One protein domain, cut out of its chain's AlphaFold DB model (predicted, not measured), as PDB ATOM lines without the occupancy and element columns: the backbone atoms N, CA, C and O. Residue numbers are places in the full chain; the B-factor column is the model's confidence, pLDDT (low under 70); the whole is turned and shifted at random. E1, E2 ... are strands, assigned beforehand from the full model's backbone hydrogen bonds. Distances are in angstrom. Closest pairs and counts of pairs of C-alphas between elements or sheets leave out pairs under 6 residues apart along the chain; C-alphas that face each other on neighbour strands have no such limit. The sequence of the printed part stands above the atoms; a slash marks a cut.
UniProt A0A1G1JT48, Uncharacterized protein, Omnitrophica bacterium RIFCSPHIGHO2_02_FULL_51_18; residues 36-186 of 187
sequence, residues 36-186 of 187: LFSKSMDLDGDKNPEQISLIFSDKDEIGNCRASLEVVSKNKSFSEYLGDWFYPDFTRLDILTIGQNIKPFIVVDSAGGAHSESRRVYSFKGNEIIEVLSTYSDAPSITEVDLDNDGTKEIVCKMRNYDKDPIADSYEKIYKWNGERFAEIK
ATOM      1  N   LEU A  36     -15.200  18.789 -38.514       61.59
ATOM      2  CA  LEU A  36     -15.484  17.369 -38.600       61.59
ATOM      3  C   LEU A  36     -15.997  16.874 -37.243       61.59
ATOM      4  O   LEU A  36     -15.238  16.763 -36.279       61.59
ATOM      5  N   PHE A  37     -17.278  16.528 -37.168       75.38
ATOM      6  CA  PHE A  37     -17.764  15.671 -36.087       75.38
ATOM      7  C   PHE A  37     -17.508  14.232 -36.499       75.38
ATOM      8  O   PHE A  37     -18.086  13.804 -37.494       75.38
ATOM      9  N   SER A  38     -16.672  13.495 -35.765       86.94
ATOM     10  CA  SER A  38     -16.394  12.089 -36.064       86.94
ATOM     11  C   SER A  38     -16.781  11.155 -34.919       86.94
ATOM     12  O   SER A  38     -16.584  11.452 -33.738       86.94
ATOM     13  N   LYS A  39     -17.359  10.008 -35.277       92.62
ATOM     14  CA  LYS A  39     -17.679   8.898 -34.372       92.62
ATOM     15  C   LYS A  39     -17.267   7.578 -34.999       92.62
ATOM     16  O   LYS A  39     -17.106   7.485 -36.211       92.62
ATOM     17  N   SER A  40     -17.123   6.551 -34.166       93.62
ATOM     18  CA  SER A  40     -16.869   5.197 -34.638       93.62
ATOM     19  C   SER A  40     -17.782   4.190 -33.950       93.62
ATOM     20  O   SER A  40     -17.907   4.216 -32.725       93.62
ATOM     21  N   MET A  41     -18.457   3.355 -34.740       96.44
ATOM     22  CA  MET A  41     -19.451   2.388 -34.268       96.44
ATOM     23  C   MET A  41     -19.657   1.284 -35.307       96.44
ATOM     24  O   MET A  41     -19.611   1.573 -36.493       96.44
ATOM     25  N   ASP A  42     -19.917   0.052 -34.869       96.88
ATOM     26  CA  ASP A  42     -20.386  -1.038 -35.741       96.88
ATOM     27  C   ASP A  42     -21.872  -0.819 -36.066       96.88
ATOM     28  O   ASP A  42     -22.745  -1.047 -35.223       96.88
ATOM     29  N   LEU A  43     -22.151  -0.284 -37.254       97.12
ATOM     30  CA  LEU A  43     -23.489   0.122 -37.688       97.12
ATOM     31  C   LEU A  43     -24.222  -0.956 -38.492       97.12
ATOM     32  O   LEU A  43     -25.442  -0.862 -38.674       97.12
ATOM     33  N   ASP A  44     -23.508  -1.953 -39.013       95.56
ATOM     34  CA  ASP A  44     -24.083  -3.024 -39.829       95.56
ATOM     35  C   ASP A  44     -24.076  -4.406 -39.145       95.56
ATOM     36  O   ASP A  44     -24.771  -5.314 -39.609       95.56
ATOM     37  N   GLY A  45     -23.422  -4.528 -37.985       93.88
ATOM     38  CA  GLY A  45     -23.379  -5.724 -37.147       93.88
ATOM     39  C   GLY A  45     -22.270  -6.707 -37.529       93.88
ATOM     40  O   GLY A  45     -22.305  -7.866 -37.096       93.88
ATOM     41  N   ASP A  46     -21.311  -6.298 -38.358       94.44
ATOM     42  CA  ASP A  46     -20.240  -7.161 -38.850       94.44
ATOM     43  C   ASP A  46     -18.998  -7.222 -37.937       94.44
ATOM     44  O   ASP A  46     -18.047  -7.959 -38.230       94.44
ATOM     45  N   LYS A  47     -19.040  -6.510 -36.801       93.19
ATOM     46  CA  LYS A  47     -17.980  -6.372 -35.789       93.19
ATOM     47  C   LYS A  47     -16.773  -5.536 -36.217       93.19
ATOM     48  O   LYS A  47     -15.775  -5.519 -35.491       93.19
ATOM     49  N   ASN A  48     -16.837  -4.835 -37.344       94.06
ATOM     50  CA  ASN A  48     -15.863  -3.833 -37.753       94.06
ATOM     51  C   ASN A  48     -16.520  -2.458 -37.633       94.06
ATOM     52  O   ASN A  48     -17.483  -2.181 -38.331       94.06
ATOM     53  N   PRO A  49     -16.015  -1.572 -36.767       96.31
ATOM     54  CA  PRO A  49     -16.648  -0.281 -36.602       96.31
ATOM     55  C   PRO A  49     -16.423   0.609 -37.831       96.31
ATOM     56  O   PRO A  49     -15.292   0.789 -38.297       96.31
ATOM     57  N   GLU A  50     -17.497   1.228 -38.305       97.38
ATOM     58  CA  GLU A  50     -17.468   2.309 -39.279       97.38
ATOM     59  C   GLU A  50     -16.885   3.588 -38.673       97.38
ATOM     60  O   GLU A  50     -17.012   3.838 -37.472       97.38
ATOM     61  N   GLN A  51     -16.268   4.425 -39.511       96.69
ATOM     62  CA  GLN A  51     -16.034   5.837 -39.184       96.69
ATOM     63  C   GLN A  51     -17.179   6.664 -39.752       96.69
ATOM     64  O   GLN A  51     -17.553   6.484 -40.906       96.69
ATOM     65  N   ILE A  52     -17.728   7.562 -38.949       96.94
ATOM     66  CA  ILE A  52     -18.919   8.340 -39.276       96.94
ATOM     67  C   ILE A  52     -18.541   9.797 -39.123       96.94
ATOM     68  O   ILE A  52     -18.085  10.184 -38.048       96.94
ATOM     69  N   SER A  53     -18.748  10.588 -40.166       95.62
ATOM     70  CA  SER A  53     -18.371  11.994 -40.197       95.62
ATOM     71  C   SER A  53     -19.522  12.854 -40.685       95.62
ATOM     72  O   SER A  53     -20.218  12.496 -41.632       95.62
ATOM     73  N   LEU A  54     -19.696  14.018 -40.069       95.12
ATOM     74  CA  LEU A  54     -20.531  15.075 -40.623       95.12
ATOM     75  C   LEU A  54     -19.628  16.127 -41.266       95.12
ATOM     76  O   LEU A  54     -18.764  16.691 -40.593       95.12
ATOM     77  N   ILE A  55     -19.817  16.352 -42.564       93.56
ATOM     78  CA  ILE A  55     -19.022  17.277 -43.374       93.56
ATOM     79  C   ILE A  55     -19.896  18.467 -43.741       93.56
ATOM     80  O   ILE A  55     -21.026  18.294 -44.204       93.56
ATOM     81  N   PHE A  56     -19.353  19.669 -43.573       93.19
ATOM     82  CA  PHE A  56     -20.004  20.913 -43.961       93.19
ATOM     83  C   PHE A  56     -19.228  21.587 -45.083       93.19
ATOM     84  O   PHE A  56     -18.003  21.540 -45.104       93.19
ATOM     85  N   SER A  57     -19.936  22.232 -46.008       92.88
ATOM     86  CA  SER A  57     -19.292  23.165 -46.932       92.88
ATOM     87  C   SER A  57     -18.874  24.451 -46.223       92.88
ATOM     88  O   SER A  57     -19.332  24.740 -45.116       92.88
ATOM     89  N   ASP A  58     -18.126  25.292 -46.936       90.94
ATOM     90  CA  ASP A  58     -17.976  26.700 -46.576       90.94
ATOM     91  C   ASP A  58     -19.350  27.362 -46.347       90.94
ATOM     92  O   ASP A  58     -20.337  27.031 -47.026       90.94
ATOM     93  N   LYS A  59     -19.386  28.300 -45.392       92.06
ATOM     94  CA  LYS A  59     -20.551  29.140 -45.091       92.06
ATOM     95  C   LYS A  59     -20.841  30.084 -46.268       92.06
ATOM     96  O   LYS A  59     -19.919  30.695 -46.807       92.06
ATOM     97  N   ASP A  60     -22.110  30.230 -46.640       89.44
ATOM     98  CA  ASP A  60     -22.568  31.258 -47.582       89.44
ATOM     99  C   ASP A  60     -22.603  32.666 -46.939       89.44
ATOM    100  O   ASP A  60     -22.223  32.853 -45.780       89.44
ATOM    101  N   GLU A  61     -23.068  33.675 -47.686       91.06
ATOM    102  CA  GLU A  61     -23.120  35.081 -47.237       91.06
ATOM    103  C   GLU A  61     -23.976  35.311 -45.980       91.06
ATOM    104  O   GLU A  61     -23.795  36.311 -45.285       91.06
ATOM    105  N   ILE A  62     -24.898  34.395 -45.677       87.88
ATOM    106  CA  ILE A  62     -25.790  34.459 -44.514       87.88
ATOM    107  C   ILE A  62     -25.487  33.354 -43.488       87.88
ATOM    108  O   ILE A  62     -26.230  33.177 -42.524       87.88
ATOM    109  N   GLY A  63     -24.357  32.658 -43.649       86.56
ATOM    110  CA  GLY A  63     -23.821  31.708 -42.682       86.56
ATOM    111  C   GLY A  63     -24.298  30.263 -42.836       86.56
ATOM    112  O   GLY A  63     -23.971  29.448 -41.969       86.56
ATOM    113  N   ASN A  64     -25.042  29.922 -43.891       88.19
ATOM    114  CA  ASN A  64     -25.508  28.554 -44.106       88.19
ATOM    115  C   ASN A  64     -24.419  27.678 -44.701       88.19
ATOM    116  O   ASN A  64     -23.650  28.114 -45.553       88.19
ATOM    117  N   CYS A  65     -24.439  26.404 -44.335       91.88
ATOM    118  CA  CYS A  65     -23.635  25.370 -44.965       91.88
ATOM    119  C   CYS A  65     -24.538  24.343 -45.651       91.88
ATOM    120  O   CYS A  65     -25.669  24.084 -45.227       91.88
ATOM    121  N   ARG A  66     -23.986  23.688 -46.669       92.44
ATOM    122  CA  ARG A  66     -24.437  22.360 -47.088       92.44
ATOM    123  C   ARG A  66     -23.865  21.330 -46.132       92.44
ATOM    124  O   ARG A  66     -22.718  21.485 -45.716       92.44
ATOM    125  N   ALA A  67     -24.626  20.286 -45.821       93.31
ATOM    126  CA  ALA A  67     -24.156  19.191 -44.978       93.31
ATOM    127  C   ALA A  67     -24.233  17.845 -45.702       93.31
ATOM    128  O   ALA A  67     -25.140  17.583 -46.496       93.31
ATOM    129  N   SER A  68     -23.268  16.976 -45.433       95.06
ATOM    130  CA  SER A  68     -23.250  15.594 -45.912       95.06
ATOM    131  C   SER A  68     -22.804  14.665 -44.794       95.06
ATOM    132  O   SER A  68     -21.864  14.969 -44.058       95.06
ATOM    133  N   LEU A  69     -23.493  13.539 -44.664       96.94
ATOM    134  CA  LEU A  69     -23.114  12.454 -43.773       96.94
ATOM    135  C   LEU A  69     -22.205  11.502 -44.545       96.94
ATOM    136  O   LEU A  69     -22.579  11.029 -45.614       96.94
ATOM    137  N   GLU A  70     -21.023  11.221 -44.014       97.00
ATOM    138  CA  GLU A  70     -20.086  10.251 -44.567       97.00
ATOM    139  C   GLU A  70     -19.940   9.058 -43.620       97.00
ATOM    140  O   GLU A  70     -19.808   9.217 -42.406       97.00
ATOM    141  N   VAL A  71     -19.941   7.855 -44.189       97.62
ATOM    142  CA  VAL A  71     -19.636   6.604 -43.499       97.62
ATOM    143  C   VAL A  71     -18.507   5.905 -44.244       97.62
ATOM    144  O   VAL A  71     -18.642   5.574 -45.420       97.62
ATOM    145  N   VAL A  72     -17.395   5.646 -43.561       96.31
ATOM    146  CA  VAL A  72     -16.273   4.870 -44.092       96.31
ATOM    147  C   VAL A  72     -16.305   3.470 -43.488       96.31
ATOM    148  O   VAL A  72     -16.066   3.298 -42.292       96.31
ATOM    149  N   SER A  73     -16.549   2.465 -44.332       95.75
ATOM    150  CA  SER A  73     -16.526   1.038 -43.980       95.75
ATOM    151  C   SER A  73     -15.570   0.291 -44.907       95.75
ATOM    152  O   SER A  73     -15.645   0.422 -46.130       95.75
ATOM    153  N   LYS A  74     -14.643  -0.500 -44.352       93.00
ATOM    154  CA  LYS A  74     -13.700  -1.355 -45.114       93.00
ATOM    155  C   LYS A  74     -13.000  -0.640 -46.285       93.00
ATOM    156  O   LYS A  74     -12.902  -1.179 -47.389       93.00
ATOM    157  N   ASN A  75     -12.498   0.573 -46.042       89.38
ATOM    158  CA  ASN A  75     -11.838   1.440 -47.034       89.38
ATOM    159  C   ASN A  75     -12.736   1.908 -48.194       89.38
ATOM    160  O   ASN A  75     -12.229   2.353 -49.224       89.38
ATOM    161  N   LYS A  76     -14.058   1.810 -48.052       95.44
ATOM    162  CA  LYS A  76     -15.037   2.426 -48.947       95.44
ATOM    163  C   LYS A  76     -15.740   3.549 -48.202       95.44
ATOM    164  O   LYS A  76     -16.075   3.381 -47.033       95.44
ATOM    165  N   SER A  77     -15.947   4.665 -48.886       95.81
ATOM    166  CA  SER A  77     -16.733   5.786 -48.379       95.81
ATOM    167  C   SER A  77     -18.124   5.764 -49.009       95.81
ATOM    168  O   SER A  77     -18.271   5.506 -50.208       95.81
ATOM    169  N   PHE A  78     -19.126   6.012 -48.177       97.19
ATOM    170  CA  PHE A  78     -20.525   6.191 -48.529       97.19
ATOM    171  C   PHE A  78     -20.935   7.577 -48.055       97.19
ATOM    172  O   PHE A  78     -20.583   7.968 -46.945       97.19
ATOM    173  N   SER A  79     -21.673   8.318 -48.877       96.12
ATOM    174  CA  SER A  79     -22.091   9.673 -48.535       96.12
ATOM    175  C   SER A  79     -23.569   9.874 -48.815       96.12
ATOM    176  O   SER A  79     -24.061   9.423 -49.848       96.12
ATOM    177  N   GLU A  80     -24.240  10.560 -47.896       97.06
ATOM    178  CA  GLU A  80     -25.628  10.988 -48.014       97.06
ATOM    179  C   GLU A  80     -25.708  12.511 -47.888       97.06
ATOM    180  O   GLU A  80     -25.157  13.103 -46.953       97.06
ATOM    181  N   TYR A  81     -26.395  13.155 -48.831       94.88
ATOM    182  CA  TYR A  81     -26.583  14.602 -48.815       94.88
ATOM    183  C   TYR A  81     -27.735  14.972 -47.881       94.88
ATOM    184  O   TYR A  81     -28.875  14.575 -48.104       94.88
ATOM    185  N   LEU A  82     -27.464  15.778 -46.852       93.19
ATOM    186  CA  LEU A  82     -28.490  16.125 -45.863       93.19
ATOM    187  C   LEU A  82     -29.327  17.341 -46.276       93.19
ATOM    188  O   LEU A  82     -30.425  17.551 -45.751       93.19
ATOM    189  N   GLY A  83     -28.832  18.139 -47.219       90.06
ATOM    190  CA  GLY A  83     -29.468  19.372 -47.663       90.06
ATOM    191  C   GLY A  83     -28.634  20.620 -47.391       90.06
ATOM    192  O   GLY A  83     -27.501  20.572 -46.901       90.06
ATOM    193  N   ASP A  84     -29.247  21.746 -47.728       89.25
ATOM    194  CA  ASP A  84     -28.765  23.095 -47.450       89.25
ATOM    195  C   ASP A  84     -29.263  23.575 -46.069       89.25
ATOM    196  O   ASP A  84     -30.060  22.896 -45.419       89.25
ATOM    197  N   TRP A  85     -28.846  24.774 -45.650       87.88
ATOM    198  CA  TRP A  85     -29.330  25.462 -44.434       87.88
ATOM    199  C   TRP A  85     -28.903  24.834 -43.104       87.88
ATOM    200  O   TRP A  85     -29.600  24.956 -42.098       87.88
ATOM    201  N   PHE A  86     -27.733  24.197 -43.071       88.94
ATOM    202  CA  PHE A  86     -27.150  23.719 -41.822       88.94
ATOM    203  C   PHE A  86     -26.239  24.763 -41.181       88.94
ATOM    204  O   PHE A  86     -25.454  25.432 -41.855       88.94
ATOM    205  N   TYR A  87     -26.282  24.826 -39.852       88.88
ATOM    206  CA  TYR A  87     -25.336  25.587 -39.043       88.88
ATOM    207  C   TYR A  87     -24.459  24.608 -38.254       88.88
ATOM    208  O   TYR A  87     -24.989  23.921 -37.372       88.88
ATOM    209  N   PRO A  88     -23.141  24.527 -38.529       88.62
ATOM    210  CA  PRO A  88     -22.246  23.592 -37.842       88.62
ATOM    211  C   PRO A  88     -22.286  23.735 -36.316       88.62
ATOM    212  O   PRO A  88     -22.296  22.740 -35.601       88.62
ATOM    213  N   ASP A  89     -22.413  24.968 -35.822       87.81
ATOM    214  CA  ASP A  89     -22.441  25.294 -34.389       87.81
ATOM    215  C   ASP A  89     -23.696  24.763 -33.662       87.81
ATOM    216  O   ASP A  89     -23.703  24.619 -32.439       87.81
ATOM    217  N   PHE A  90     -24.759  24.452 -34.409       88.44
ATOM    218  CA  PHE A  90     -26.042  23.979 -33.878       88.44
ATOM    219  C   PHE A  90     -26.425  22.585 -34.364       88.44
ATOM    220  O   PHE A  90     -27.534  22.129 -34.087       88.44
ATOM    221  N   THR A  91     -25.521  21.918 -35.076       91.50
ATOM    222  CA  THR A  91     -25.737  20.572 -35.596       91.50
ATOM    223  C   THR A  91     -24.862  19.590 -34.830       91.50
ATOM    224  O   THR A  91     -23.701  19.868 -34.543       91.50
ATOM    225  N   ARG A  92     -25.424  18.441 -34.464       92.44
ATOM    226  CA  ARG A  92     -24.763  17.418 -33.656       92.44
ATOM    227  C   ARG A  92     -24.881  16.072 -34.344       92.44
ATOM    228  O   ARG A  92     -25.944  15.712 -34.838       92.44
ATOM    229  N   LEU A  93     -23.780  15.334 -34.325       95.75
ATOM    230  CA  LEU A  93     -23.721  13.941 -34.737       95.75
ATOM    231  C   LEU A  93     -23.741  13.059 -33.488       95.75
ATOM    232  O   LEU A  93     -22.926  13.264 -32.584       95.75
ATOM    233  N   ASP A  94     -24.622  12.065 -33.442       96.31
ATOM    234  CA  ASP A  94     -24.671  11.086 -32.357       96.31
ATOM    235  C   ASP A  94     -24.982   9.661 -32.839       96.31
ATOM    236  O   ASP A  94     -25.247   9.427 -34.018       96.31
ATOM    237  N   ILE A  95     -24.905   8.701 -31.916       97.25
ATOM    238  CA  ILE A  95     -25.257   7.301 -32.126       97.25
ATOM    239  C   ILE A  95     -26.463   6.957 -31.265       97.25
ATOM    240  O   ILE A  95     -26.434   7.102 -30.045       97.25
ATOM    241  N   LEU A  96     -27.493   6.415 -31.901       97.94
ATOM    242  CA  LEU A  96     -28.711   5.975 -31.241       97.94
ATOM    243  C   LEU A  96     -28.712   4.459 -31.073       97.94
ATOM    244  O   LEU A  96     -28.679   3.713 -32.049       97.94
ATOM    245  N   THR A  97     -28.815   4.008 -29.824       97.62
ATOM    246  CA  THR A  97     -29.066   2.603 -29.477       97.62
ATOM    247  C   THR A  97     -30.428   2.496 -28.806       97.62
ATOM    248  O   THR A  97     -30.603   2.946 -27.671       97.62
ATOM    249  N   ILE A  98     -31.394   1.899 -29.507       97.56
ATOM    250  CA  ILE A  98     -32.768   1.763 -29.004       97.56
ATOM    251  C   ILE A  98     -33.016   0.457 -28.255       97.56
ATOM    252  O   ILE A  98     -33.915   0.420 -27.434       97.56
ATOM    253  N   GLY A  99     -32.223  -0.592 -28.471       96.50
ATOM    254  CA  GLY A  99     -32.386  -1.879 -27.795       96.50
ATOM    255  C   GLY A  99     -31.158  -2.767 -27.982       96.50
ATOM    256  O   GLY A  99     -30.325  -2.499 -28.843       96.50
ATOM    257  N   GLN A 100     -31.023  -3.827 -27.182       91.69
ATOM    258  CA  GLN A 100     -29.804  -4.659 -27.164       91.69
ATOM    259  C   GLN A 100     -29.581  -5.481 -28.445       91.69
ATOM    260  O   GLN A 100     -28.443  -5.769 -28.794       91.69
ATOM    261  N   ASN A 101     -30.659  -5.858 -29.138       92.50
ATOM    262  CA  ASN A 101     -30.612  -6.712 -30.333       92.50
ATOM    263  C   ASN A 101     -30.899  -5.941 -31.628       92.50
ATOM    264  O   ASN A 101     -31.148  -6.542 -32.672       92.50
ATOM    265  N   ILE A 102     -30.907  -4.612 -31.553       95.44
ATOM    266  CA  ILE A 102     -31.095  -3.738 -32.701       95.44
ATOM    267  C   ILE A 102     -29.778  -3.004 -32.894       95.44
ATOM    268  O   ILE A 102     -29.269  -2.375 -31.966       95.44
ATOM    269  N   LYS A 103     -29.221  -3.114 -34.098       95.38
ATOM    270  CA  LYS A 103     -27.999  -2.401 -34.466       95.38
ATOM    271  C   LYS A 103     -28.166  -0.885 -34.255       95.38
ATOM    272  O   LYS A 103     -29.284  -0.377 -34.383       95.38
ATOM    273  N   PRO A 104     -27.086  -0.159 -33.939       97.75
ATOM    274  CA  PRO A 104     -27.161   1.274 -33.708       97.75
ATOM    275  C   PRO A 104     -27.477   2.060 -34.988       97.75
ATOM    276  O   PRO A 104     -27.238   1.607 -36.108       97.75
ATOM    277  N   PHE A 105     -27.993   3.273 -34.800       98.50
ATOM    278  CA  PHE A 105     -28.295   4.233 -35.859       98.50
ATOM    279  C   PHE A 105     -27.422   5.478 -35.731       98.50
ATOM    280  O   PHE A 105     -26.938   5.805 -34.647       98.50
ATOM    281  N   ILE A 106     -27.273   6.207 -36.832       98.56
ATOM    282  CA  ILE A 106     -26.655   7.531 -36.843       98.56
ATOM    283  C   ILE A 106     -27.754   8.566 -36.607       98.56
ATOM    284  O   ILE A 106     -28.795   8.514 -37.262       98.56
ATOM    285  N   VAL A 107     -27.519   9.519 -35.712       97.88
ATOM    286  CA  VAL A 107     -28.417  10.649 -35.461       97.88
ATOM    287  C   VAL A 107     -27.738  11.940 -35.874       97.88
ATOM    288  O   VAL A 107     -26.594  12.195 -35.498       97.88
ATOM    289  N   VAL A 108     -28.464  12.760 -36.627       96.56
ATOM    290  CA  VAL A 108     -28.099  14.147 -36.897       96.56
ATOM    291  C   VAL A 108     -29.194  15.032 -36.326       96.56
ATOM    292  O   VAL A 108     -30.301  15.084 -36.868       96.56
ATOM    293  N   ASP A 109     -28.867  15.715 -35.235       94.56
ATOM    294  CA  ASP A 109     -29.735  16.714 -34.617       94.56
ATOM    295  C   ASP A 109     -29.304  18.106 -35.064       94.56
ATOM    296  O   ASP A 109     -28.113  18.401 -35.126       94.56
ATOM    297  N   SER A 110     -30.257  18.981 -35.365       91.88
ATOM    298  CA  SER A 110     -29.973  20.374 -35.709       91.88
ATOM    299  C   SER A 110     -31.027  21.300 -35.125       91.88
ATOM    300  O   SER A 110     -32.225  21.017 -35.220       91.88
ATOM    301  N   ALA A 111     -30.607  22.412 -34.523       86.50
ATOM    302  CA  ALA A 111     -31.550  23.410 -34.026       86.50
ATOM    303  C   ALA A 111     -32.293  24.067 -35.203       86.50
ATOM    304  O   ALA A 111     -31.678  24.680 -36.071       86.50
ATOM    305  N   GLY A 112     -33.625  23.980 -35.214       74.06
ATOM    306  CA  GLY A 112     -34.479  24.620 -36.225       74.06
ATOM    307  C   GLY A 112     -34.839  26.077 -35.902       74.06
ATOM    308  O   GLY A 112     -35.646  26.684 -36.604       74.06
ATOM    309  N   GLY A 113     -34.316  26.615 -34.796       76.06
ATOM    310  CA  GLY A 113     -34.648  27.922 -34.230       76.06
ATOM    311  C   GLY A 113     -34.472  27.931 -32.708       76.06
ATOM    312  O   GLY A 113     -34.097  26.928 -32.109       76.06
ATOM    313  N   ALA A 114     -34.782  29.054 -32.049       77.56
ATOM    314  CA  ALA A 114     -34.597  29.207 -30.595       77.56
ATOM    315  C   ALA A 114     -35.403  28.204 -29.742       77.56
ATOM    316  O   ALA A 114     -35.118  28.010 -28.559       77.56
ATOM    317  N   HIS A 115     -36.432  27.591 -30.327       82.00
ATOM    318  CA  HIS A 115     -37.362  26.707 -29.633       82.00
ATOM    319  C   HIS A 115     -37.646  25.413 -30.389       82.00
ATOM    320  O   HIS A 115     -38.581  24.709 -30.029       82.00
ATOM    321  N   SER A 116     -36.872  25.093 -31.422       88.75
ATOM    322  CA  SER A 116     -37.105  23.897 -32.216       88.75
ATOM    323  C   SER A 116     -35.828  23.113 -32.442       88.75
ATOM    324  O   SER A 116     -34.734  23.659 -32.565       88.75
ATOM    325  N   GLU A 117     -35.993  21.804 -32.508       92.44
ATOM    326  CA  GLU A 117     -34.941  20.841 -32.779       92.44
ATOM    327  C   GLU A 117     -35.450  19.901 -33.863       92.44
ATOM    328  O   GLU A 117     -36.588  19.444 -33.813       92.44
ATOM    329  N   SER A 118     -34.627  19.653 -34.868       94.00
ATOM    330  CA  SER A 118     -34.867  18.646 -35.894       94.00
ATOM    331  C   SER A 118     -33.968  17.454 -35.623       94.00
ATOM    332  O   SER A 118     -32.824  17.636 -35.211       94.00
ATOM    333  N   ARG A 119     -34.482  16.252 -35.873       96.50
ATOM    334  CA  ARG A 119     -33.732  15.004 -35.781       96.50
ATOM    335  C   ARG A 119     -33.907  14.218 -37.061       96.50
ATOM    336  O   ARG A 119     -35.031  13.942 -37.483       96.50
ATOM    337  N   ARG A 120     -32.787  13.789 -37.627       97.62
ATOM    338  CA  ARG A 120     -32.752  12.789 -38.690       97.62
ATOM    339  C   ARG A 120     -32.003  11.562 -38.204       97.62
ATOM    340  O   ARG A 120     -30.963  11.688 -37.559       97.62
ATOM    341  N   VAL A 121     -32.543  10.387 -38.495       98.56
ATOM    342  CA  VAL A 121     -31.969   9.102 -38.085       98.56
ATOM    343  C   VAL A 121     -31.665   8.288 -39.328       98.56
ATOM    344  O   VAL A 121     -32.538   8.112 -40.178       98.56
ATOM    345  N   TYR A 122     -30.450   7.757 -39.410       98.62
ATOM    346  CA  TYR A 122     -29.976   6.977 -40.544       98.62
ATOM    347  C   TYR A 122     -29.551   5.576 -40.110       98.62
ATOM    348  O   TYR A 122     -28.899   5.389 -39.083       98.62
ATOM    349  N   SER A 123     -29.892   4.580 -40.926       98.12
ATOM    350  CA  SER A 123     -29.370   3.217 -40.831       98.12
ATOM    351  C   SER A 123     -28.315   3.012 -41.911       98.12
ATOM    352  O   SER A 123     -28.593   3.234 -43.088       98.12
ATOM    353  N   PHE A 124     -27.160   2.462 -41.545       98.06
ATOM    354  CA  PHE A 124     -26.174   1.976 -42.508       98.06
ATOM    355  C   PHE A 124     -26.328   0.464 -42.711       98.06
ATOM    356  O   PHE A 124     -26.394  -0.288 -41.741       98.06
ATOM    357  N   LYS A 125     -26.446  -0.008 -43.958       94.19
ATOM    358  CA  LYS A 125     -26.627  -1.442 -44.289       94.19
ATOM    359  C   LYS A 125     -25.370  -2.087 -44.897       94.19
ATOM    360  O   LYS A 125     -25.478  -3.031 -45.673       94.19
ATOM    361  N   GLY A 126     -24.187  -1.561 -44.579       94.06
ATOM    362  CA  GLY A 126     -22.897  -2.057 -45.077       94.06
ATOM    363  C   GLY A 126     -22.498  -1.509 -46.453       94.06
ATOM    364  O   GLY A 126     -21.317  -1.491 -46.801       94.06
ATOM    365  N   ASN A 127     -23.460  -1.040 -47.251       95.56
ATOM    366  CA  ASN A 127     -23.210  -0.463 -48.575       95.56
ATOM    367  C   ASN A 127     -24.060   0.772 -48.916       95.56
ATOM    368  O   ASN A 127     -23.945   1.294 -50.023       95.56
ATOM    369  N   GLU A 128     -24.929   1.203 -48.007       95.88
ATOM    370  CA  GLU A 128     -25.885   2.281 -48.239       95.88
ATOM    371  C   GLU A 128     -26.266   2.926 -46.904       95.88
ATOM    372  O   GLU A 128     -26.421   2.232 -45.890       95.88
ATOM    373  N   ILE A 129     -26.411   4.250 -46.925       98.25
ATOM    374  CA  ILE A 129     -26.954   5.060 -45.836       98.25
ATOM    375  C   ILE A 129     -28.418   5.330 -46.182       98.25
ATOM    376  O   ILE A 129     -28.714   5.817 -47.265       98.25
ATOM    377  N   ILE A 130     -29.338   5.000 -45.278       97.38
ATOM    378  CA  ILE A 130     -30.779   5.158 -45.504       97.38
ATOM    379  C   ILE A 130     -31.360   5.999 -44.377       97.38
ATOM    380  O   ILE A 130     -31.224   5.628 -43.210       97.38
ATOM    381  N   GLU A 131     -32.041   7.093 -44.713       98.12
ATOM    382  CA  GLU A 131     -32.846   7.841 -43.745       98.12
ATOM    383  C   GLU A 131     -34.053   6.993 -43.314       98.12
ATOM    384  O   GLU A 131     -34.863   6.557 -44.131       98.12
ATOM    385  N   VAL A 132     -34.159   6.731 -42.012       98.44
ATOM    386  CA  VAL A 132     -35.217   5.904 -41.410       98.44
ATOM    387  C   VAL A 132     -36.156   6.697 -40.498       98.44
ATOM    388  O   VAL A 132     -37.175   6.162 -40.053       98.44
ATOM    389  N   LEU A 133     -35.823   7.959 -40.219       98.44
ATOM    390  CA  LEU A 133     -36.689   8.937 -39.570       98.44
ATOM    391  C   LEU A 133     -36.241  10.351 -39.938       98.44
ATOM    392  O   LEU A 133     -35.054  10.659 -39.855       98.44
ATOM    393  N   SER A 134     -37.206  11.220 -40.212       96.56
ATOM    394  CA  SER A 134     -37.027  12.668 -40.233       96.56
ATOM    395  C   SER A 134     -38.160  13.287 -39.428       96.56
ATOM    396  O   SER A 134     -39.336  13.050 -39.712       96.56
ATOM    397  N   THR A 135     -37.811  13.994 -38.358       95.75
ATOM    398  CA  THR A 135     -38.778  14.562 -37.418       95.75
ATOM    399  C   THR A 135     -38.272  15.867 -36.818       95.75
ATOM    400  O   THR A 135     -37.122  16.268 -37.006       95.75
ATOM    401  N   TYR A 136     -39.150  16.552 -36.097       94.38
ATOM    402  CA  TYR A 136     -38.822  17.759 -35.362       94.38
ATOM    403  C   TYR A 136     -39.670  17.881 -34.098       94.38
ATOM    404  O   TYR A 136     -40.713  17.247 -33.946       94.38
ATOM    405  N   SER A 137     -39.201  18.748 -33.216       92.50
ATOM    406  CA  SER A 137     -39.828  19.179 -31.980       92.50
ATOM    407  C   SER A 137     -39.883  20.706 -32.026       92.50
ATOM    408  O   SER A 137     -38.883  21.342 -32.353       92.50
ATOM    409  N   ASP A 138     -41.031  21.317 -31.750       87.12
ATOM    410  CA  ASP A 138     -41.224  22.785 -31.726       87.12
ATOM    411  C   ASP A 138     -41.267  23.362 -30.290       87.12
ATOM    412  O   ASP A 138     -41.486  24.559 -30.073       87.12
ATOM    413  N   ALA A 139     -41.021  22.490 -29.314       83.06
ATOM    414  CA  ALA A 139     -40.369  22.767 -28.046       83.06
ATOM    415  C   ALA A 139     -39.119  21.869 -27.995       83.06
ATOM    416  O   ALA A 139     -39.268  20.681 -28.263       83.06
ATOM    417  N   PRO A 140     -37.907  22.361 -27.679       73.19
ATOM    418  CA  PRO A 140     -36.665  21.602 -27.856       73.19
ATOM    419  C   PRO A 140     -36.595  20.436 -26.857       73.19
ATOM    420  O   PRO A 140     -36.182  20.602 -25.709       73.19
ATOM    421  N   SER A 141     -37.113  19.280 -27.266       86.19
ATOM    422  CA  SER A 141     -37.274  18.094 -26.434       86.19
ATOM    423  C   SER A 141     -37.551  16.889 -27.328       86.19
ATOM    424  O   SER A 141     -38.685  16.412 -27.410       86.19
ATOM    425  N   ILE A 142     -36.502  16.387 -27.973       94.94
ATOM    426  CA  ILE A 142     -36.501  15.040 -28.537       94.94
ATOM    427  C   ILE A 142     -35.855  14.109 -27.512       94.94
ATOM    428  O   ILE A 142     -34.750  14.361 -27.036       94.94
ATOM    429  N   THR A 143     -36.566  13.054 -27.122       95.56
ATOM    430  CA  THR A 143     -36.118  12.121 -26.079       95.56
ATOM    431  C   THR A 143     -36.270  10.674 -26.518       95.56
ATOM    432  O   THR A 143     -37.078  10.363 -27.387       95.56
ATOM    433  N   GLU A 144     -35.480   9.796 -25.911       97.06
ATOM    434  CA  GLU A 144     -35.481   8.359 -26.175       97.06
ATOM    435  C   GLU A 144     -35.912   7.630 -24.906       97.06
ATOM    436  O   GLU A 144     -35.210   7.671 -23.891       97.06
ATOM    437  N   VAL A 145     -37.063   6.969 -24.946       97.12
ATOM    438  CA  VAL A 145     -37.669   6.333 -23.772       97.12
ATOM    439  C   VAL A 145     -38.379   5.051 -24.179       97.12
ATOM    440  O   VAL A 145     -39.038   5.021 -25.204       97.12
ATOM    441  N   ASP A 146     -38.224   3.999 -23.380       97.31
ATOM    442  CA  ASP A 146     -38.974   2.747 -23.519       97.31
ATOM    443  C   ASP A 146     -40.331   2.916 -22.816       97.31
ATOM    444  O   ASP A 146     -40.419   2.916 -21.584       97.31
ATOM    445  N   LEU A 147     -41.374   3.201 -23.599       96.75
ATOM    446  CA  LEU A 147     -42.694   3.600 -23.103       96.75
ATOM    447  C   LEU A 147     -43.604   2.428 -22.737       96.75
ATOM    448  O   LEU A 147     -44.596   2.638 -22.019       96.75
ATOM    449  N   ASP A 148     -43.323   1.242 -23.266       95.19
ATOM    450  CA  ASP A 148     -44.096   0.021 -23.042       95.19
ATOM    451  C   ASP A 148     -43.302  -1.093 -22.335       95.19
ATOM    452  O   ASP A 148     -43.885  -2.120 -21.985       95.19
ATOM    453  N   ASN A 149     -42.047  -0.823 -21.962       96.25
ATOM    454  CA  ASN A 149     -41.122  -1.725 -21.269       96.25
ATOM    455  C   ASN A 149     -40.825  -3.004 -22.066       96.25
ATOM    456  O   ASN A 149     -40.661  -4.078 -21.475       96.25
ATOM    457  N   ASP A 150     -40.773  -2.909 -23.397       95.75
ATOM    458  CA  ASP A 150     -40.424  -4.030 -24.275       95.75
ATOM    459  C   ASP A 150     -38.907  -4.158 -24.533       95.75
ATOM    460  O   ASP A 150     -38.455  -5.101 -25.192       95.75
ATOM    461  N   GLY A 151     -38.104  -3.250 -23.967       96.88
ATOM    462  CA  GLY A 151     -36.656  -3.189 -24.138       96.88
ATOM    463  C   GLY A 151     -36.203  -2.404 -25.372       96.88
ATOM    464  O   GLY A 151     -34.995  -2.354 -25.637       96.88
ATOM    465  N   THR A 152     -37.134  -1.800 -26.117       97.69
ATOM    466  CA  THR A 152     -36.887  -0.933 -27.271       97.69
ATOM    467  C   THR A 152     -37.370   0.482 -26.975       97.69
ATOM    468  O   THR A 152     -38.543   0.720 -26.738       97.69
ATOM    469  N   LYS A 153     -36.471   1.463 -27.038       98.38
ATOM    470  CA  LYS A 153     -36.829   2.872 -26.857       98.38
ATOM    471  C   LYS A 153     -37.578   3.424 -28.069       98.38
ATOM    472  O   LYS A 153     -37.118   3.287 -29.206       98.38
ATOM    473  N   GLU A 154     -38.656   4.149 -27.814       98.25
ATOM    474  CA  GLU A 154     -39.284   5.074 -28.748       98.25
ATOM    475  C   GLU A 154     -38.581   6.434 -28.758       98.25
ATOM    476  O   GLU A 154     -37.981   6.866 -27.771       98.25
ATOM    477  N   ILE A 155     -38.709   7.145 -29.881       98.19
ATOM    478  CA  ILE A 155     -38.340   8.558 -29.987       98.19
ATOM    479  C   ILE A 155     -39.593   9.395 -29.742       98.19
ATOM    480  O   ILE A 155     -40.576   9.280 -30.474       98.19
ATOM    481  N   VAL A 156     -39.548  10.259 -28.734       97.12
ATOM    482  CA  VAL A 156     -40.653  11.133 -28.334       97.12
ATOM    483  C   VAL A 156     -40.278  12.580 -28.621       97.12
ATOM    484  O   VAL A 156     -39.281  13.079 -28.096       97.12
ATOM    485  N   CYS A 157     -41.082  13.246 -29.446       95.50
ATOM    486  CA  CYS A 157     -40.929  14.652 -29.817       95.50
ATOM    487  C   CYS A 157     -42.061  15.469 -29.191       95.50
ATOM    488  O   CYS A 157     -43.232  15.105 -29.337       95.50
ATOM    489  N   LYS A 158     -41.733  16.580 -28.523       92.25
ATOM    490  CA  LYS A 158     -42.744  17.480 -27.955       92.25
ATOM    491  C   LYS A 158     -43.215  18.502 -28.977       92.25
ATOM    492  O   LYS A 158     -42.416  19.230 -29.567       92.25
ATOM    493  N   MET A 159     -44.530  18.583 -29.109       91.38
ATOM    494  CA  MET A 159     -45.223  19.450 -30.044       91.38
ATOM    495  C   MET A 159     -46.067  20.484 -29.298       91.38
ATOM    496  O   MET A 159     -46.840  20.156 -28.399       91.38
ATOM    497  N   ARG A 160     -45.967  21.744 -29.694       88.62
ATOM    498  CA  ARG A 160     -46.816  22.841 -29.262       88.62
ATOM    499  C   ARG A 160     -48.100  22.795 -30.066       88.62
ATOM    500  O   ARG A 160     -48.120  22.495 -31.260       88.62
ATOM    501  N   ASN A 161     -49.190  23.145 -29.404       83.19
ATOM    502  CA  ASN A 161     -50.480  23.279 -30.054       83.19
ATOM    503  C   ASN A 161     -50.782  24.755 -30.294       83.19
ATOM    504  O   ASN A 161     -51.353  25.427 -29.442       83.19
ATOM    505  N   TYR A 162     -50.358  25.264 -31.450       82.44
ATOM    506  CA  TYR A 162     -50.523  26.678 -31.800       82.44
ATOM    507  C   TYR A 162     -51.983  27.098 -32.027       82.44
ATOM    508  O   TYR A 162     -52.277  28.289 -31.961       82.44
ATOM    509  N   ASP A 163     -52.893  26.144 -32.245       83.31
ATOM    510  CA  ASP A 163     -54.331  26.412 -32.371       83.31
ATOM    511  C   ASP A 163     -55.019  26.581 -31.001       83.31
ATOM    512  O   ASP A 163     -56.197  26.941 -30.930       83.31
ATOM    513  N   LYS A 164     -54.300  26.308 -29.903       82.06
ATOM    514  CA  LYS A 164     -54.768  26.425 -28.517       82.06
ATOM    515  C   LYS A 164     -53.696  27.069 -27.629       82.06
ATOM    516  O   LYS A 164     -52.862  27.815 -28.134       82.06
ATOM    517  N   ASP A 165     -53.727  26.830 -26.313       80.38
ATOM    518  CA  ASP A 165     -52.628  27.226 -25.436       80.38
ATOM    519  C   ASP A 165     -51.390  26.380 -25.793       80.38
ATOM    520  O   ASP A 165     -51.381  25.170 -25.554       80.38
ATOM    521  N   PRO A 166     -50.319  26.975 -26.351       77.31
ATOM    522  CA  PRO A 166     -49.196  26.202 -26.878       77.31
ATOM    523  C   PRO A 166     -48.441  25.401 -25.816       77.31
ATOM    524  O   PRO A 166     -47.712  24.470 -26.159       77.31
ATOM    525  N   ILE A 167     -48.578  25.784 -24.544       74.12
ATOM    526  CA  ILE A 167     -47.921  25.137 -23.413       74.12
ATOM    527  C   ILE A 167     -48.878  24.115 -22.798       74.12
ATOM    528  O   ILE A 167     -48.514  22.944 -22.667       74.12
ATOM    529  N   ALA A 168     -50.093  24.540 -22.444       76.69
ATOM    530  CA  ALA A 168     -51.050  23.696 -21.733       76.69
ATOM    531  C   ALA A 168     -51.655  22.593 -22.616       76.69
ATOM    532  O   ALA A 168     -51.949  21.511 -22.113       76.69
ATOM    533  N   ASP A 169     -51.792  22.839 -23.920       78.25
ATOM    534  CA  ASP A 169     -52.339  21.889 -24.893       78.25
ATOM    535  C   ASP A 169     -51.251  21.212 -25.745       78.25
ATOM    536  O   ASP A 169     -51.551  20.675 -26.816       78.25
ATOM    537  N   SER A 170     -49.988  21.248 -25.303       84.75
ATOM    538  CA  SER A 170     -48.900  20.524 -25.969       84.75
ATOM    539  C   SER A 170     -49.188  19.017 -26.057       84.75
ATOM    540  O   SER A 170     -49.886  18.439 -25.223       84.75
ATOM    541  N   TYR A 171     -48.673  18.379 -27.104       90.00
ATOM    542  CA  TYR A 171     -48.844  16.952 -27.367       90.00
ATOM    543  C   TYR A 171     -47.515  16.316 -27.765       90.00
ATOM    544  O   TYR A 171     -46.527  17.004 -28.018       90.00
ATOM    545  N   GLU A 172     -47.473  14.990 -27.819       93.44
ATOM    546  CA  GLU A 172     -46.269  14.246 -28.179       93.44
ATOM    547  C   GLU A 172     -46.478  13.503 -29.496       93.44
ATOM    548  O   GLU A 172     -47.537  12.919 -29.736       93.44
ATOM    549  N   LYS A 173     -45.448  13.510 -30.344       95.62
ATOM    550  CA  LYS A 173     -45.317  12.551 -31.442       95.62
ATOM    551  C   LYS A 173     -44.354  11.464 -31.011       95.62
ATOM    552  O   LYS A 173     -43.224  11.758 -30.621       95.62
ATOM    553  N   ILE A 174     -44.810  10.222 -31.081       97.50
ATOM    554  CA  ILE A 174     -44.067   9.056 -30.613       97.50
ATOM    555  C   ILE A 174     -43.743   8.191 -31.820       97.50
ATOM    556  O   ILE A 174     -44.638   7.829 -32.582       97.50
ATOM    557  N   TYR A 175     -42.473   7.841 -31.981       98.44
ATOM    558  CA  TYR A 175     -41.985   7.033 -33.085       98.44
ATOM    559  C   TYR A 175     -41.382   5.727 -32.576       98.44
ATOM    560  O   TYR A 175     -40.419   5.745 -31.807       98.44
ATOM    561  N   LYS A 176     -41.910   4.595 -33.050       97.94
ATOM    562  CA  LYS A 176     -41.440   3.247 -32.698       97.94
ATOM    563  C   LYS A 176     -40.763   2.584 -33.893       97.94
ATOM    564  O   LYS A 176     -41.235   2.698 -35.027       97.94
ATOM    565  N   TRP A 177     -39.654   1.893 -33.649       98.00
ATOM    566  CA  TRP A 177     -38.970   1.111 -34.676       98.00
ATOM    567  C   TRP A 177     -39.785  -0.131 -35.043       98.00
ATOM    568  O   TRP A 177     -40.155  -0.911 -34.171       98.00
ATOM    569  N   ASN A 178     -40.042  -0.340 -36.336       96.38
ATOM    570  CA  ASN A 178     -40.838  -1.476 -36.817       96.38
ATOM    571  C   ASN A 178     -40.020  -2.563 -37.544       96.38
ATOM    572  O   ASN A 178     -40.604  -3.458 -38.151       96.38
ATOM    573  N   GLY A 179     -38.686  -2.473 -37.522       95.38
ATOM    574  CA  GLY A 179     -37.783  -3.353 -38.276       95.38
ATOM    575  C   GLY A 179     -37.250  -2.756 -39.582       95.38
ATOM    576  O   GLY A 179     -36.237  -3.232 -40.091       95.38
ATOM    577  N   GLU A 180     -37.878  -1.698 -40.098       95.75
ATOM    578  CA  GLU A 180     -37.476  -1.031 -41.344       95.75
ATOM    579  C   GLU A 180     -37.282   0.477 -41.170       95.75
ATOM    580  O   GLU A 180     -36.308   1.038 -41.673       95.75
ATOM    581  N   ARG A 181     -38.205   1.125 -40.456       97.75
ATOM    582  CA  ARG A 181     -38.194   2.561 -40.179       97.75
ATOM    583  C   ARG A 181     -38.820   2.867 -38.825       97.75
ATOM    584  O   ARG A 181     -39.487   2.025 -38.220       97.75
ATOM    585  N   PHE A 182     -38.653   4.099 -38.371       98.38
ATOM    586  CA  PHE A 182     -39.433   4.615 -37.256       98.38
ATOM    587  C   PHE A 182     -40.812   5.052 -37.762       98.38
ATOM    588  O   PHE A 182     -40.922   5.880 -38.666       98.38
ATOM    589  N   ALA A 183     -41.872   4.477 -37.200       97.56
ATOM    590  CA  ALA A 183     -43.252   4.797 -37.544       97.56
ATOM    591  C   ALA A 183     -43.921   5.562 -36.400       97.56
ATOM    592  O   ALA A 183     -43.778   5.181 -35.238       97.56
ATOM    593  N   GLU A 184     -44.659   6.624 -36.731       97.44
ATOM    594  CA  GLU A 184     -45.460   7.351 -35.745       97.44
ATOM    595  C   GLU A 184     -46.581   6.446 -35.219       97.44
ATOM    596  O   GLU A 184     -47.329   5.848 -36.001       97.44
ATOM    597  N   ILE A 185     -46.700   6.350 -33.898       96.00
ATOM    598  CA  ILE A 185     -47.757   5.605 -33.217       96.00
ATOM    599  C   ILE A 185     -48.674   6.566 -32.466       96.00
ATOM    600  O   ILE A 185     -48.242   7.587 -31.934       96.00
ATOM    601  N   LYS A 186     -49.964   6.228 -32.421       88.19
ATOM    602  CA  LYS A 186     -50.947   6.954 -31.614       88.19
ATOM    603  C   LYS A 186     -51.023   6.318 -30.234       88.19
ATOM    604  O   LYS A 186     -51.119   5.094 -30.143       88.19
TER     605      LYS A 186
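Overview. This is residues 36 to 186 of the 187 residues of an uncharacterized protein of Omnitrophica bacterium RIFCSPHIGHO2_02_FULL_51_18 (UniProt A0A1G1JT48). Three small antiparallel sheets of four strands each stand face to face in a row, like three neighbouring blades of an open propeller, and the first and third do not meet. Each blade is one stretch of the chain folded back on itself: E1 to E4, E5 to E8 and E9 to E12, the second blade in the middle. The printed part has 151 residues with twelve named strands, E1 to E12 in order along the chain, and no named helix; the class is all strand. It is compact, with a radius of gyration of the C-alphas of 16.3 A, and flat, spanning 53 by 48 by 18 A.

Arrangement. E1, residues 37 to 41, E2, 50 to 56, E3, 65 to 73, and E4, 76 to 86, form a strongly twisted sheet in that order. It is a meander, each strand the antiparallel neighbour of the one before. N 39 and O 52 of E1 and E2 are 2.9 A apart, within hydrogen-bond range, as are N 53 and O 70 of E2 and E3, 2.8 A, and N 71 and O 78 of E3 and E4, 2.8 A. E4 bends by 67 degrees at residue 83. E5, residues 91 to 96, E6, 105 to 113, E7, 116 to 124, and E8, 129 to 137, form the second meander, also strongly twisted, with N 94 and O 107 at 2.9 A, N 108 and O 120 at 2.9 A and N 119 and O 135 at 2.9 A. E8 bends by 52 degrees at residue 132. These two sheets are face to face, their best planes 19 degrees apart; the closest C-alphas of E1 and E5 are those of Phe 37 and Leu 93, 6.3 A, and of E4 and E8 those of Glu 80 and Ile 129, 6.5 A. E9, residues 142 to 145, E10, 154 to 159, E11, 171 to 177, and E12, 182 to 185, form the third meander, with N 143 and O 156 at 2.9 A, N 157 and O 173 at 2.9 A and N 176 and O 183 at 2.9 A. It is face to face with the second, their best planes 5 degrees apart; the closest C-alphas of E8 and E10 are those of Ser 137 and Cys 157, 5.1 A.

Along the chain. E1 begins at C-alpha 37, (-17.764, 15.671, -36.087). E3 measures 25.4 A from first to last C-alpha, E4 25.5 A, E6 24.6 A, E7 26.6 A and E8 23.6 A. E12 ends at C-alpha 185, (-47.757, 5.605, -33.217).

Size, cuts and confidence. The C-alphas farthest apart are those of Asn 75 and Lys 164, 53.0 A. The printed part has no cut. The link from E10 to E11, 11 residues, is long. Mean pLDDT of the printed part is 92.6; residue 36 is under 70.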